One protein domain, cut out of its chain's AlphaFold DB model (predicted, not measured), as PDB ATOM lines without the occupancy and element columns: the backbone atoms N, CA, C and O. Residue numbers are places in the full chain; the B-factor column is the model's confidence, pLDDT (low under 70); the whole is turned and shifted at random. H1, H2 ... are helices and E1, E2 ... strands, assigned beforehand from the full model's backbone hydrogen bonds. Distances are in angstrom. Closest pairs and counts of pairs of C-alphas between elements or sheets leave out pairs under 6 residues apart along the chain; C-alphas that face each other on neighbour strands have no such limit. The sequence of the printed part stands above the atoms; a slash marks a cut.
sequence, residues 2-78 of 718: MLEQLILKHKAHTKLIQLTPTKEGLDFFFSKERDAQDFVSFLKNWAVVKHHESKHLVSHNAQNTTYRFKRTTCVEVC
ATOM      1  N   MET A   2     117.836 144.894 103.304       77.00
ATOM      2  CA  MET A   2     116.716 145.828 103.595       77.00
ATOM      3  C   MET A   2     117.106 146.988 104.535       77.00
ATOM      4  O   MET A   2     116.703 148.128 104.324       77.00
ATOM      5  N   LEU A   3     117.928 146.719 105.552       82.44
ATOM      6  CA  LEU A   3     118.344 147.732 106.526       82.44
ATOM      7  C   LEU A   3     119.268 148.809 105.925       82.44
ATOM      8  O   LEU A   3     119.126 149.983 106.246       82.44
ATOM      9  N   GLU A   4     120.174 148.438 105.019       83.69
ATOM     10  CA  GLU A   4     121.074 149.383 104.333       83.69
ATOM     11  C   GLU A   4     120.286 150.333 103.428       83.69
ATOM     12  O   GLU A   4     120.520 151.541 103.433       83.69
ATOM     13  N   GLN A   5     119.280 149.810 102.722       83.19
ATOM     14  CA  GLN A   5     118.381 150.623 101.907       83.19
ATOM     15  C   GLN A   5     117.592 151.626 102.764       83.19
ATOM     16  O   GLN A   5     117.453 152.789 102.384       83.19
ATOM     17  N   LEU A   6     117.132 151.220 103.952       84.94
ATOM     18  CA  LEU A   6     116.472 152.125 104.898       84.94
ATOM     19  C   LEU A   6     117.423 153.215 105.415       84.94
ATOM     20  O   LEU A   6     117.029 154.378 105.514       84.94
ATOM     21  N   ILE A   7     118.685 152.875 105.687       87.88
ATOM     22  CA  ILE A   7     119.720 153.844 106.088       87.88
ATOM     23  C   ILE A   7     119.959 154.890 104.987       87.88
ATOM     24  O   ILE A   7     120.175 156.069 105.294       87.88
ATOM     25  N   LEU A   8     119.904 154.490 103.714       86.50
ATOM     26  CA  LEU A   8     120.019 155.401 102.572       86.50
ATOM     27  C   LEU A   8     118.772 156.278 102.420       86.50
ATOM     28  O   LEU A   8     118.903 157.503 102.364       86.50
ATOM     29  N   LYS A   9     117.576 155.678 102.442       88.44
ATOM     30  CA  LYS A   9     116.293 156.390 102.301       88.44
ATOM     31  C   LYS A   9     116.122 157.477 103.364       88.44
ATOM     32  O   LYS A   9     115.726 158.594 103.048       88.44
ATOM     33  N   HIS A  10     116.495 157.183 104.609       86.31
ATOM     34  CA  HIS A  10     116.415 158.133 105.724       86.31
ATOM     35  C   HIS A  10     117.682 158.980 105.921       86.31
ATOM     36  O   HIS A  10     117.754 159.750 106.878       86.31
ATOM     37  N   LYS A  11     118.687 158.854 105.039       85.75
ATOM     38  CA  LYS A  11     119.972 159.579 105.108       85.75
ATOM     39  C   LYS A  11     120.674 159.471 106.473       85.75
ATOM     40  O   LYS A  11     121.409 160.372 106.884       85.75
ATOM     41  N   ALA A  12     120.503 158.348 107.173       83.38
ATOM     42  CA  ALA A  12     121.056 158.136 108.514       83.38
ATOM     43  C   ALA A  12     122.598 158.007 108.523       83.38
ATOM     44  O   ALA A  12     123.229 158.156 109.565       83.38
ATOM     45  N   HIS A  13     123.215 157.796 107.355       82.25
ATOM     46  CA  HIS A  13     124.666 157.695 107.160       82.25
ATOM     47  C   HIS A  13     125.395 159.052 107.080       82.25
ATOM     48  O   HIS A  13     126.620 159.082 107.078       82.25
ATOM     49  N   THR A  14     124.679 160.183 107.042       85.44
ATOM     50  CA  THR A  14     125.265 161.520 106.783       85.44
ATOM     51  C   THR A  14     126.362 161.928 107.779       85.44
ATOM     52  O   THR A  14     127.270 162.678 107.435       85.44
ATOM     53  N   LYS A  15     126.285 161.454 109.028       86.50
ATOM     54  CA  LYS A  15     127.224 161.812 110.110       86.50
ATOM     55  C   LYS A  15     128.357 160.791 110.304       86.50
ATOM     56  O   LYS A  15     129.100 160.874 111.287       86.50
ATOM     57  N   LEU A  16     128.451 159.806 109.415       88.31
ATOM     58  CA  LEU A  16     129.430 158.731 109.478       88.31
ATOM     59  C   LEU A  16     130.806 159.225 109.015       88.31
ATOM     60  O   LEU A  16     130.912 159.903 107.999       88.31
ATOM     61  N   ILE A  17     131.862 158.867 109.746       87.50
ATOM     62  CA  ILE A  17     133.246 159.141 109.328       87.50
ATOM     63  C   ILE A  17     133.739 158.032 108.407       87.50
ATOM     64  O   ILE A  17     134.326 158.285 107.361       87.50
ATOM     65  N   GLN A  18     133.555 156.793 108.855       83.19
ATOM     66  CA  GLN A  18     134.120 155.618 108.223       83.19
ATOM     67  C   GLN A  18     133.155 154.448 108.383       83.19
ATOM     68  O   GLN A  18     132.492 154.308 109.414       83.19
ATOM     69  N   LEU A  19     133.113 153.612 107.350       86.88
ATOM     70  CA  LEU A  19     132.416 152.337 107.324       86.88
ATOM     71  C   LEU A  19     133.449 151.247 107.060       86.88
ATOM     72  O   LEU A  19     134.171 151.324 106.065       86.88
ATOM     73  N   THR A  20     133.528 150.250 107.937       85.31
ATOM     74  CA  THR A  20     134.426 149.105 107.744       85.31
ATOM     75  C   THR A  20     133.597 147.824 107.717       85.31
ATOM     76  O   THR A  20     132.936 147.524 108.708       85.31
ATOM     77  N   PRO A  21     133.603 147.056 106.615       80.69
ATOM     78  CA  PRO A  21     132.919 145.774 106.579       80.69
ATOM     79  C   PRO A  21     133.639 144.758 107.472       80.69
ATOM     80  O   PRO A  21     134.868 144.652 107.450       80.69
ATOM     81  N   THR A  22     132.872 144.009 108.256       80.44
ATOM     82  CA  THR A  22     133.357 142.923 109.114       80.44
ATOM     83  C   THR A  22     132.683 141.608 108.719       80.44
ATOM     84  O   THR A  22     131.734 141.584 107.942       80.44
ATOM     85  N   LYS A  23     133.197 140.475 109.213       69.06
ATOM     86  CA  LYS A  23     132.719 139.135 108.824       69.06
ATOM     87  C   LYS A  23     131.220 138.919 109.094       69.06
ATOM     88  O   LYS A  23     130.567 138.218 108.333       69.06
ATOM     89  N   GLU A  24     130.698 139.518 110.163       71.88
ATOM     90  CA  GLU A  24     129.311 139.349 110.621       71.88
ATOM     91  C   GLU A  24     128.482 140.641 110.515       71.88
ATOM     92  O   GLU A  24     127.388 140.726 111.073       71.88
ATOM     93  N   GLY A  25     128.974 141.666 109.807       82.81
ATOM     94  CA  GLY A  25     128.244 142.924 109.672       82.81
ATOM     95  C   GLY A  25     129.090 144.100 109.195       82.81
ATOM     96  O   GLY A  25     129.977 143.967 108.354       82.81
ATOM     97  N   LEU A  26     128.768 145.284 109.713       88.00
ATOM     98  CA  LEU A  26     129.382 146.556 109.339       88.00
ATOM     99  C   LEU A  26     129.709 147.356 110.602       88.00
ATOM    100  O   LEU A  26     128.845 147.542 111.461       88.00
ATOM    101  N   ASP A  27     130.928 147.886 110.672       90.31
ATOM    102  CA  ASP A  27     131.352 148.794 111.733       90.31
ATOM    103  C   ASP A  27     131.173 150.247 111.282       90.31
ATOM    104  O   ASP A  27     131.747 150.687 110.279       90.31
ATOM    105  N   PHE A  28     130.398 151.006 112.058       90.94
ATOM    106  CA  PHE A  28     130.108 152.418 111.815       90.94
ATOM    107  C   PHE A  28     130.893 153.310 112.787       90.94
ATOM    108  O   PHE A  28     130.701 153.238 114.004       90.94
ATOM    109  N   PHE A  29     131.755 154.186 112.263       91.38
ATOM    110  CA  PHE A  29     132.557 155.105 113.074       91.38
ATOM    111  C   PHE A  29     131.967 156.519 113.080       91.38
ATOM    112  O   PHE A  29     131.807 157.145 112.032       91.38
ATOM    113  N   PHE A  30     131.717 157.053 114.276       92.19
ATOM    114  CA  PHE A  30     131.172 158.396 114.493       92.19
ATOM    115  C   PHE A  30     132.146 159.278 115.283       92.19
ATOM    116  O   PHE A  30     132.889 158.793 116.136       92.19
ATOM    117  N   SER A  31     132.124 160.592 115.021       89.38
ATOM    118  CA  SER A  31     132.971 161.568 115.735       89.38
ATOM    119  C   SER A  31     132.440 161.874 117.131       89.38
ATOM    120  O   SER A  31     133.210 162.006 118.084       89.38
ATOM    121  N   LYS A  32     131.115 162.001 117.247       89.69
ATOM    122  CA  LYS A  32     130.410 162.349 118.478       89.69
ATOM    123  C   LYS A  32     129.583 161.165 118.949       89.69
ATOM    124  O   LYS A  32     128.948 160.470 118.165       89.69
ATOM    125  N   GLU A  33     129.523 161.005 120.263       87.94
ATOM    126  CA  GLU A  33     128.713 159.972 120.911       87.94
ATOM    127  C   GLU A  33     127.217 160.109 120.606       87.94
ATOM    128  O   GLU A  33     126.556 159.105 120.359       87.94
ATOM    129  N   ARG A  34     126.690 161.342 120.590       91.06
ATOM    130  CA  ARG A  34     125.268 161.594 120.313       91.06
ATOM    131  C   ARG A  34     124.857 161.065 118.944       91.06
ATOM    132  O   ARG A  34     123.830 160.420 118.829       91.06
ATOM    133  N   ASP A  35     125.707 161.256 117.938       91.50
ATOM    134  CA  ASP A  35     125.422 160.797 116.579       91.50
ATOM    135  C   ASP A  35     125.373 159.261 116.502       91.50
ATOM    136  O   ASP A  35     124.521 158.704 115.812       91.50
ATOM    137  N   ALA A  36     126.218 158.569 117.276       90.12
ATOM    138  CA  ALA A  36     126.159 157.113 117.405       90.12
ATOM    139  C   ALA A  36     124.894 156.642 118.151       90.12
ATOM    140  O   ALA A  36     124.287 155.644 117.767       90.12
ATOM    141  N   GLN A  37     124.466 157.355 119.198       91.25
ATOM    142  CA  GLN A  37     123.235 157.044 119.943       91.25
ATOM    143  C   GLN A  37     121.971 157.275 119.108       91.25
ATOM    144  O   GLN A  37     121.049 156.454 119.153       91.25
ATOM    145  N   ASP A  38     121.942 158.342 118.311       92.06
ATOM    146  CA  ASP A  38     120.870 158.620 117.353       92.06
ATOM    147  C   ASP A  38     120.775 157.491 116.319       92.06
ATOM    148  O   ASP A  38     119.685 156.991 116.037       92.06
ATOM    149  N   PHE A  39     121.921 157.024 115.809       92.12
ATOM    150  CA  PHE A  39     121.973 155.914 114.860       92.12
ATOM    151  C   PHE A  39     121.468 154.600 115.473       92.12
ATOM    152  O   PHE A  39     120.654 153.903 114.872       92.12
ATOM    153  N   VAL A  40     121.863 154.278 116.707       92.69
ATOM    154  CA  VAL A  40     121.346 153.096 117.422       92.69
ATOM    155  C   VAL A  40     119.838 153.211 117.674       92.69
ATOM    156  O   VAL A  40     119.119 152.215 117.590       92.69
ATOM    157  N   SER A  41     119.336 154.413 117.959       91.50
ATOM    158  CA  SER A  41     117.900 154.669 118.135       91.50
ATOM    159  C   SER A  41     117.130 154.503 116.825       91.50
ATOM    160  O   SER A  41     116.055 153.907 116.818       91.50
ATOM    161  N   PHE A  42     117.710 154.935 115.703       92.50
ATOM    162  CA  PHE A  42     117.183 154.649 114.372       92.50
ATOM    163  C   PHE A  42     117.088 153.137 114.124       92.50
ATOM    164  O   PHE A  42     116.024 152.652 113.750       92.50
ATOM    165  N   LEU A  43     118.147 152.371 114.411       91.69
ATOM    166  CA  LEU A  43     118.135 150.915 114.217       91.69
ATOM    167  C   LEU A  43     117.029 150.219 115.024       91.69
ATOM    168  O   LEU A  43     116.347 149.351 114.488       91.69
ATOM    169  N   LYS A  44     116.792 150.641 116.273       90.44
ATOM    170  CA  LYS A  44     115.705 150.112 117.121       90.44
ATOM    171  C   LYS A  44     114.305 150.343 116.545       90.44
ATOM    172  O   LYS A  44     113.408 149.545 116.799       90.44
ATOM    173  N   ASN A  45     114.113 151.412 115.772       89.94
ATOM    174  CA  ASN A  45     112.819 151.725 115.159       89.94
ATOM    175  C   ASN A  45     112.538 150.891 113.903       89.94
ATOM    176  O   ASN A  45     111.377 150.702 113.544       89.94
ATOM    177  N   TRP A  46     113.580 150.393 113.238       87.94
ATOM    178  CA  TRP A  46     113.460 149.716 111.945       87.94
ATOM    179  C   TRP A  46     113.737 148.215 111.999       87.94
ATOM    180  O   TRP A  46     113.299 147.497 111.104       87.94
ATOM    181  N   ALA A  47     114.419 147.733 113.038       89.75
ATOM    182  CA  ALA A  47     114.775 146.331 113.195       89.75
ATOM    183  C   ALA A  47     114.693 145.871 114.660       89.75
ATOM    184  O   ALA A  47     114.908 146.640 115.600       89.75
ATOM    185  N   VAL A  48     114.445 144.574 114.854       90.75
ATOM    186  CA  VAL A  48     114.570 143.911 116.152       90.75
ATOM    187  C   VAL A  48     116.053 143.780 116.471       90.75
ATOM    188  O   VAL A  48     116.746 142.930 115.911       90.75
ATOM    189  N   VAL A  49     116.537 144.620 117.385       92.44
ATOM    190  CA  VAL A  49     117.961 144.691 117.732       92.44
ATOM    191  C   VAL A  49     118.201 144.566 119.228       92.44
ATOM    192  O   VAL A  49     117.425 145.053 120.051       92.44
ATOM    193  N   LYS A  50     119.321 143.949 119.582       91.94
ATOM    194  CA  LYS A  50     119.907 143.974 120.919       91.94
ATOM    195  C   LYS A  50     121.184 144.791 120.846       91.94
ATOM    196  O   LYS A  50     121.939 144.673 119.894       91.94
ATOM    197  N   HIS A  51     121.427 145.646 121.832       93.44
ATOM    198  CA  HIS A  51     122.631 146.471 121.855       93.44
ATOM    199  C   HIS A  51     123.333 146.361 123.205       93.44
ATOM    200  O   HIS A  51     122.678 146.230 124.241       93.44
ATOM    201  N   HIS A  52     124.659 146.413 123.179       92.06
ATOM    202  CA  HIS A  52     125.516 146.435 124.356       92.06
ATOM    203  C   HIS A  52     126.572 147.530 124.199       92.06
ATOM    204  O   HIS A  52     127.284 147.578 123.196       92.06
ATOM    205  N   GLU A  53     126.694 148.398 125.200       91.94
ATOM    206  CA  GLU A  53     127.652 149.503 125.196       91.94
ATOM    207  C   GLU A  53     128.872 149.172 126.054       91.94
ATOM    208  O   GLU A  53     128.753 148.701 127.185       91.94
ATOM    209  N   SER A  54     130.064 149.467 125.543       91.31
ATOM    210  CA  SER A  54     131.313 149.408 126.296       91.31
ATOM    211  C   SER A  54     132.074 150.727 126.186       91.31
ATOM    212  O   SER A  54     131.947 151.487 125.221       91.31
ATOM    213  N   LYS A  55     132.853 151.039 127.227       90.94
ATOM    214  CA  LYS A  55     133.648 152.267 127.316       90.94
ATOM    215  C   LYS A  55     135.087 151.896 127.645       90.94
ATOM    216  O   LYS A  55     135.335 151.215 128.632       90.94
ATOM    217  N   HIS A  56     136.022 152.370 126.834       87.12
ATOM    218  CA  HIS A  56     137.455 152.197 127.030       87.12
ATOM    219  C   HIS A  56     138.094 153.559 127.309       87.12
ATOM    220  O   HIS A  56     137.980 154.482 126.497       87.12
ATOM    221  N   LEU A  57     138.761 153.709 128.454       89.38
ATOM    222  CA  LEU A  57     139.487 154.934 128.785       89.38
ATOM    223  C   LEU A  57     140.758 155.009 127.931       89.38
ATOM    224  O   LEU A  57     141.602 154.124 127.992       89.38
ATOM    225  N   VAL A  58     140.884 156.054 127.118       88.56
ATOM    226  CA  VAL A  58     142.063 156.280 126.267       88.56
ATOM    227  C   VAL A  58     143.076 157.154 126.991       88.56
ATOM    228  O   VAL A  58     144.265 156.863 126.986       88.56
ATOM    229  N   SER A  59     142.610 158.231 127.622       86.62
ATOM    230  CA  SER A  59     143.481 159.130 128.372       86.62
ATOM    231  C   SER A  59     142.720 159.815 129.494       86.62
ATOM    232  O   SER A  59     141.542 160.144 129.351       86.62
ATOM    233  N   HIS A  60     143.416 160.091 130.586       89.19
ATOM    234  CA  HIS A  60     142.926 160.899 131.692       89.19
ATOM    235  C   HIS A  60     143.907 162.043 131.929       89.19
ATOM    236  O   HIS A  60     145.112 161.812 132.014       89.19
ATOM    237  N   ASN A  61     143.395 163.266 132.029       87.19
ATOM    238  CA  ASN A  61     144.189 164.418 132.421       87.19
ATOM    239  C   ASN A  61     143.850 164.790 133.870       87.19
ATOM    240  O   ASN A  61     142.770 165.301 134.163       87.19
ATOM    241  N   ALA A  62     144.802 164.539 134.772       81.50
ATOM    242  CA  ALA A  62     144.642 164.757 136.207       81.50
ATOM    243  C   ALA A  62     144.584 166.242 136.604       81.50
ATOM    244  O   ALA A  62     144.065 166.558 137.669       81.50
ATOM    245  N   GLN A  63     145.080 167.158 135.763       83.38
ATOM    246  CA  GLN A  63     145.091 168.592 136.073       83.38
ATOM    247  C   GLN A  63     143.738 169.265 135.827       83.38
ATOM    248  O   GLN A  63     143.406 170.236 136.495       83.38
ATOM    249  N   ASN A  64     142.953 168.754 134.875       82.44
ATOM    250  CA  ASN A  64     141.630 169.291 134.547       82.44
ATOM    251  C   ASN A  64     140.493 168.284 134.793       82.44
ATOM    252  O   ASN A  64     139.347 168.561 134.445       82.44
ATOM    253  N   THR A  65     140.795 167.111 135.362       84.62
ATOM    254  CA  THR A  65     139.850 166.000 135.599       84.62
ATOM    255  C   THR A  65     139.048 165.585 134.358       84.62
ATOM    256  O   THR A  65     137.929 165.088 134.460       84.62
ATOM    257  N   THR A  66     139.594 165.798 133.154       84.88
ATOM    258  CA  THR A  66     138.934 165.386 131.908       84.88
ATOM    259  C   THR A  66     139.370 163.985 131.508       84.88
ATOM    260  O   THR A  66     140.551 163.627 131.530       84.88
ATOM    261  N   TYR A  67     138.389 163.183 131.106       85.31
ATOM    262  CA  TYR A  67     138.579 161.810 130.666       85.31
ATOM    263  C   TYR A  67     138.196 161.701 129.194       85.31
ATOM    264  O   TYR A  67     137.124 162.144 128.780       85.31
ATOM    265  N   ARG A  68     139.059 161.076 128.396       85.81
ATOM    266  CA  ARG A  68     138.788 160.755 126.998       85.81
ATOM    267  C   ARG A  68     138.452 159.277 126.897       85.81
ATOM    268  O   ARG A  68     139.323 158.424 127.061       85.81
ATOM    269  N   PHE A  69     137.193 158.981 126.604       86.69
ATOM    270  CA  PHE A  69     136.711 157.616 126.417       86.69
ATOM    271  C   PHE A  69     136.482 157.321 124.936       86.69
ATOM    272  O   PHE A  69     135.873 158.122 124.228       86.69
ATOM    273  N   LYS A  70     136.917 156.144 124.484       89.75
ATOM    274  CA  LYS A  70     136.439 155.521 123.247       89.75
ATOM    275  C   LYS A  70     135.249 154.641 123.616       89.75
ATOM    276  O   LYS A  70     135.365 153.799 124.504       89.75
ATOM    277  N   ARG A  71     134.102 154.861 122.979       90.69
ATOM    278  CA  ARG A  71     132.885 154.079 123.219       90.69
ATOM    279  C   ARG A  71     132.620 153.169 122.035       90.69
ATOM    280  O   ARG A  71     132.771 153.604 120.897       90.69
ATOM    281  N   THR A  72     132.216 151.944 122.327       92.44
ATOM    282  CA  THR A  72     131.854 150.950 121.321       92.44
ATOM    283  C   THR A  72     130.464 150.433 121.654       92.44
ATOM    284  O   THR A  72     130.244 149.931 122.755       92.44
ATOM    285  N   THR A  73     129.534 150.544 120.710       93.12
ATOM    286  CA  THR A  73     128.193 149.968 120.837       93.12
ATOM    287  C   THR A  73     128.089 148.790 119.886       93.12
ATOM    288  O   THR A  73     128.113 148.971 118.674       93.12
ATOM    289  N   CYS A  74     127.998 147.583 120.439       91.62
ATOM    290  CA  CYS A  74     127.744 146.373 119.667       91.62
ATOM    291  C   CYS A  74     126.234 146.240 119.470       91.62
ATOM    292  O   CYS A  74     125.500 146.264 120.461       91.62
ATOM    293  N   VAL A  75     125.776 146.138 118.223       92.31
ATOM    294  CA  VAL A  75     124.360 145.964 117.875       92.31
ATOM    295  C   VAL A  75     124.196 144.631 117.153       92.31
ATOM    296  O   VAL A  75     124.772 144.423 116.094       92.31
ATOM    297  N   GLU A  76     123.401 143.743 117.735       91.69
ATOM    298  CA  GLU A  76     123.050 142.427 117.210       91.69
ATOM    299  C   GLU A  76     121.626 142.493 116.639       91.69
ATOM    300  O   GLU A  76     120.684 142.875 117.341       91.69
ATOM    301  N   VAL A  77     121.465 142.164 115.357       91.25
ATOM    302  CA  VAL A  77     120.162 142.134 114.671       91.25
ATOM    303  C   VAL A  77     119.568 140.729 114.777       91.25
ATOM    304  O   VAL A  77     120.299 139.742 114.755       91.25
ATOM    305  N   CYS A  78     118.245 140.627 114.898       90.88
ATOM    306  CA  CYS A  78     117.552 139.340 114.884       90.88
ATOM    307  C   CYS A  78     117.866 138.552 113.592       90.88
ATOM    308  O   CYS A  78     117.743 139.121 112.506       90.88
TER     309      CYS A  78
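What this domain is: This is residues 2 to 78 of the 718 residues of the protein "NMD3 protein" of Symbiodinium sp. CCMP2456 (UniProt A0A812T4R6). A long, narrow hairpin of two strands, E3 and E4, makes the length of the domain, and its tip, residues 61 to 66, sticks out free. Helix H2 and a shorter hairpin, E1 and E2, lie beside the part away from the tip, with the small helix H1 at the end opposite the tip. The printed part has 77 residues, with two helices and four strands in the order H1 E1 E2 H2 E3 E4; each hairpin is an antiparallel two-stranded sheet, and the class is mixed, helices and strands. The whole is loose, with a radius of gyration of the C-alphas of 14.4 A and spans of 49 by 23 by 23 A.

How they stand to each other: H1, residues 2 to 9, is apart from E2, residues 25 to 30. E1, residues 16 to 22, and E2 form a hairpin, antiparallel at 158 degrees, with N 20 and O 27 within hydrogen-bond range at 3.0 A. H2, residues 33 to 46, is close to H1 but not clearly touching; their closest C-alphas, of Leu 3 and Trp 46, are 7.6 A apart, and the tilt is steep, 58 degrees, opposite ways. The closest C-alphas of E2 and H2, Phe 30 and Ala 36, are 5.9 A apart. E3, residues 49 to 61, and E4, residues 66 to 77, form the other hairpin, antiparallel at 163 degrees, with N 54 and O 72 at 2.8 A, within hydrogen-bond range. E2 and E4 are near each other, with 12 pairs of C-alphas within 10 A. The closest C-alphas of H2 and E4, Glu 33 and Arg 71, are 7.6 A apart. In H1 and H2 every O i to N i+4 pair is within hydrogen-bond range.

Where its parts are: H1 begins at C-alpha 2, (116.716, 145.828, 103.595), and is 10.6 A long; E1 is 16.3 A, E2 16.5 A and H2 20.5 A. E3 is 36.0 A long and ends at C-alpha 61, (144.189, 164.418, 132.421); E4, 34.5 A, ends at C-alpha 77, (120.162, 142.134, 114.671).

The domain as a whole: The C-alphas farthest apart, of Met 2 and Gln 63, are 48.8 A apart. The printed part has no cut and no long link. The mean pLDDT of the printed part is 87.7, and residue 23 is under 70.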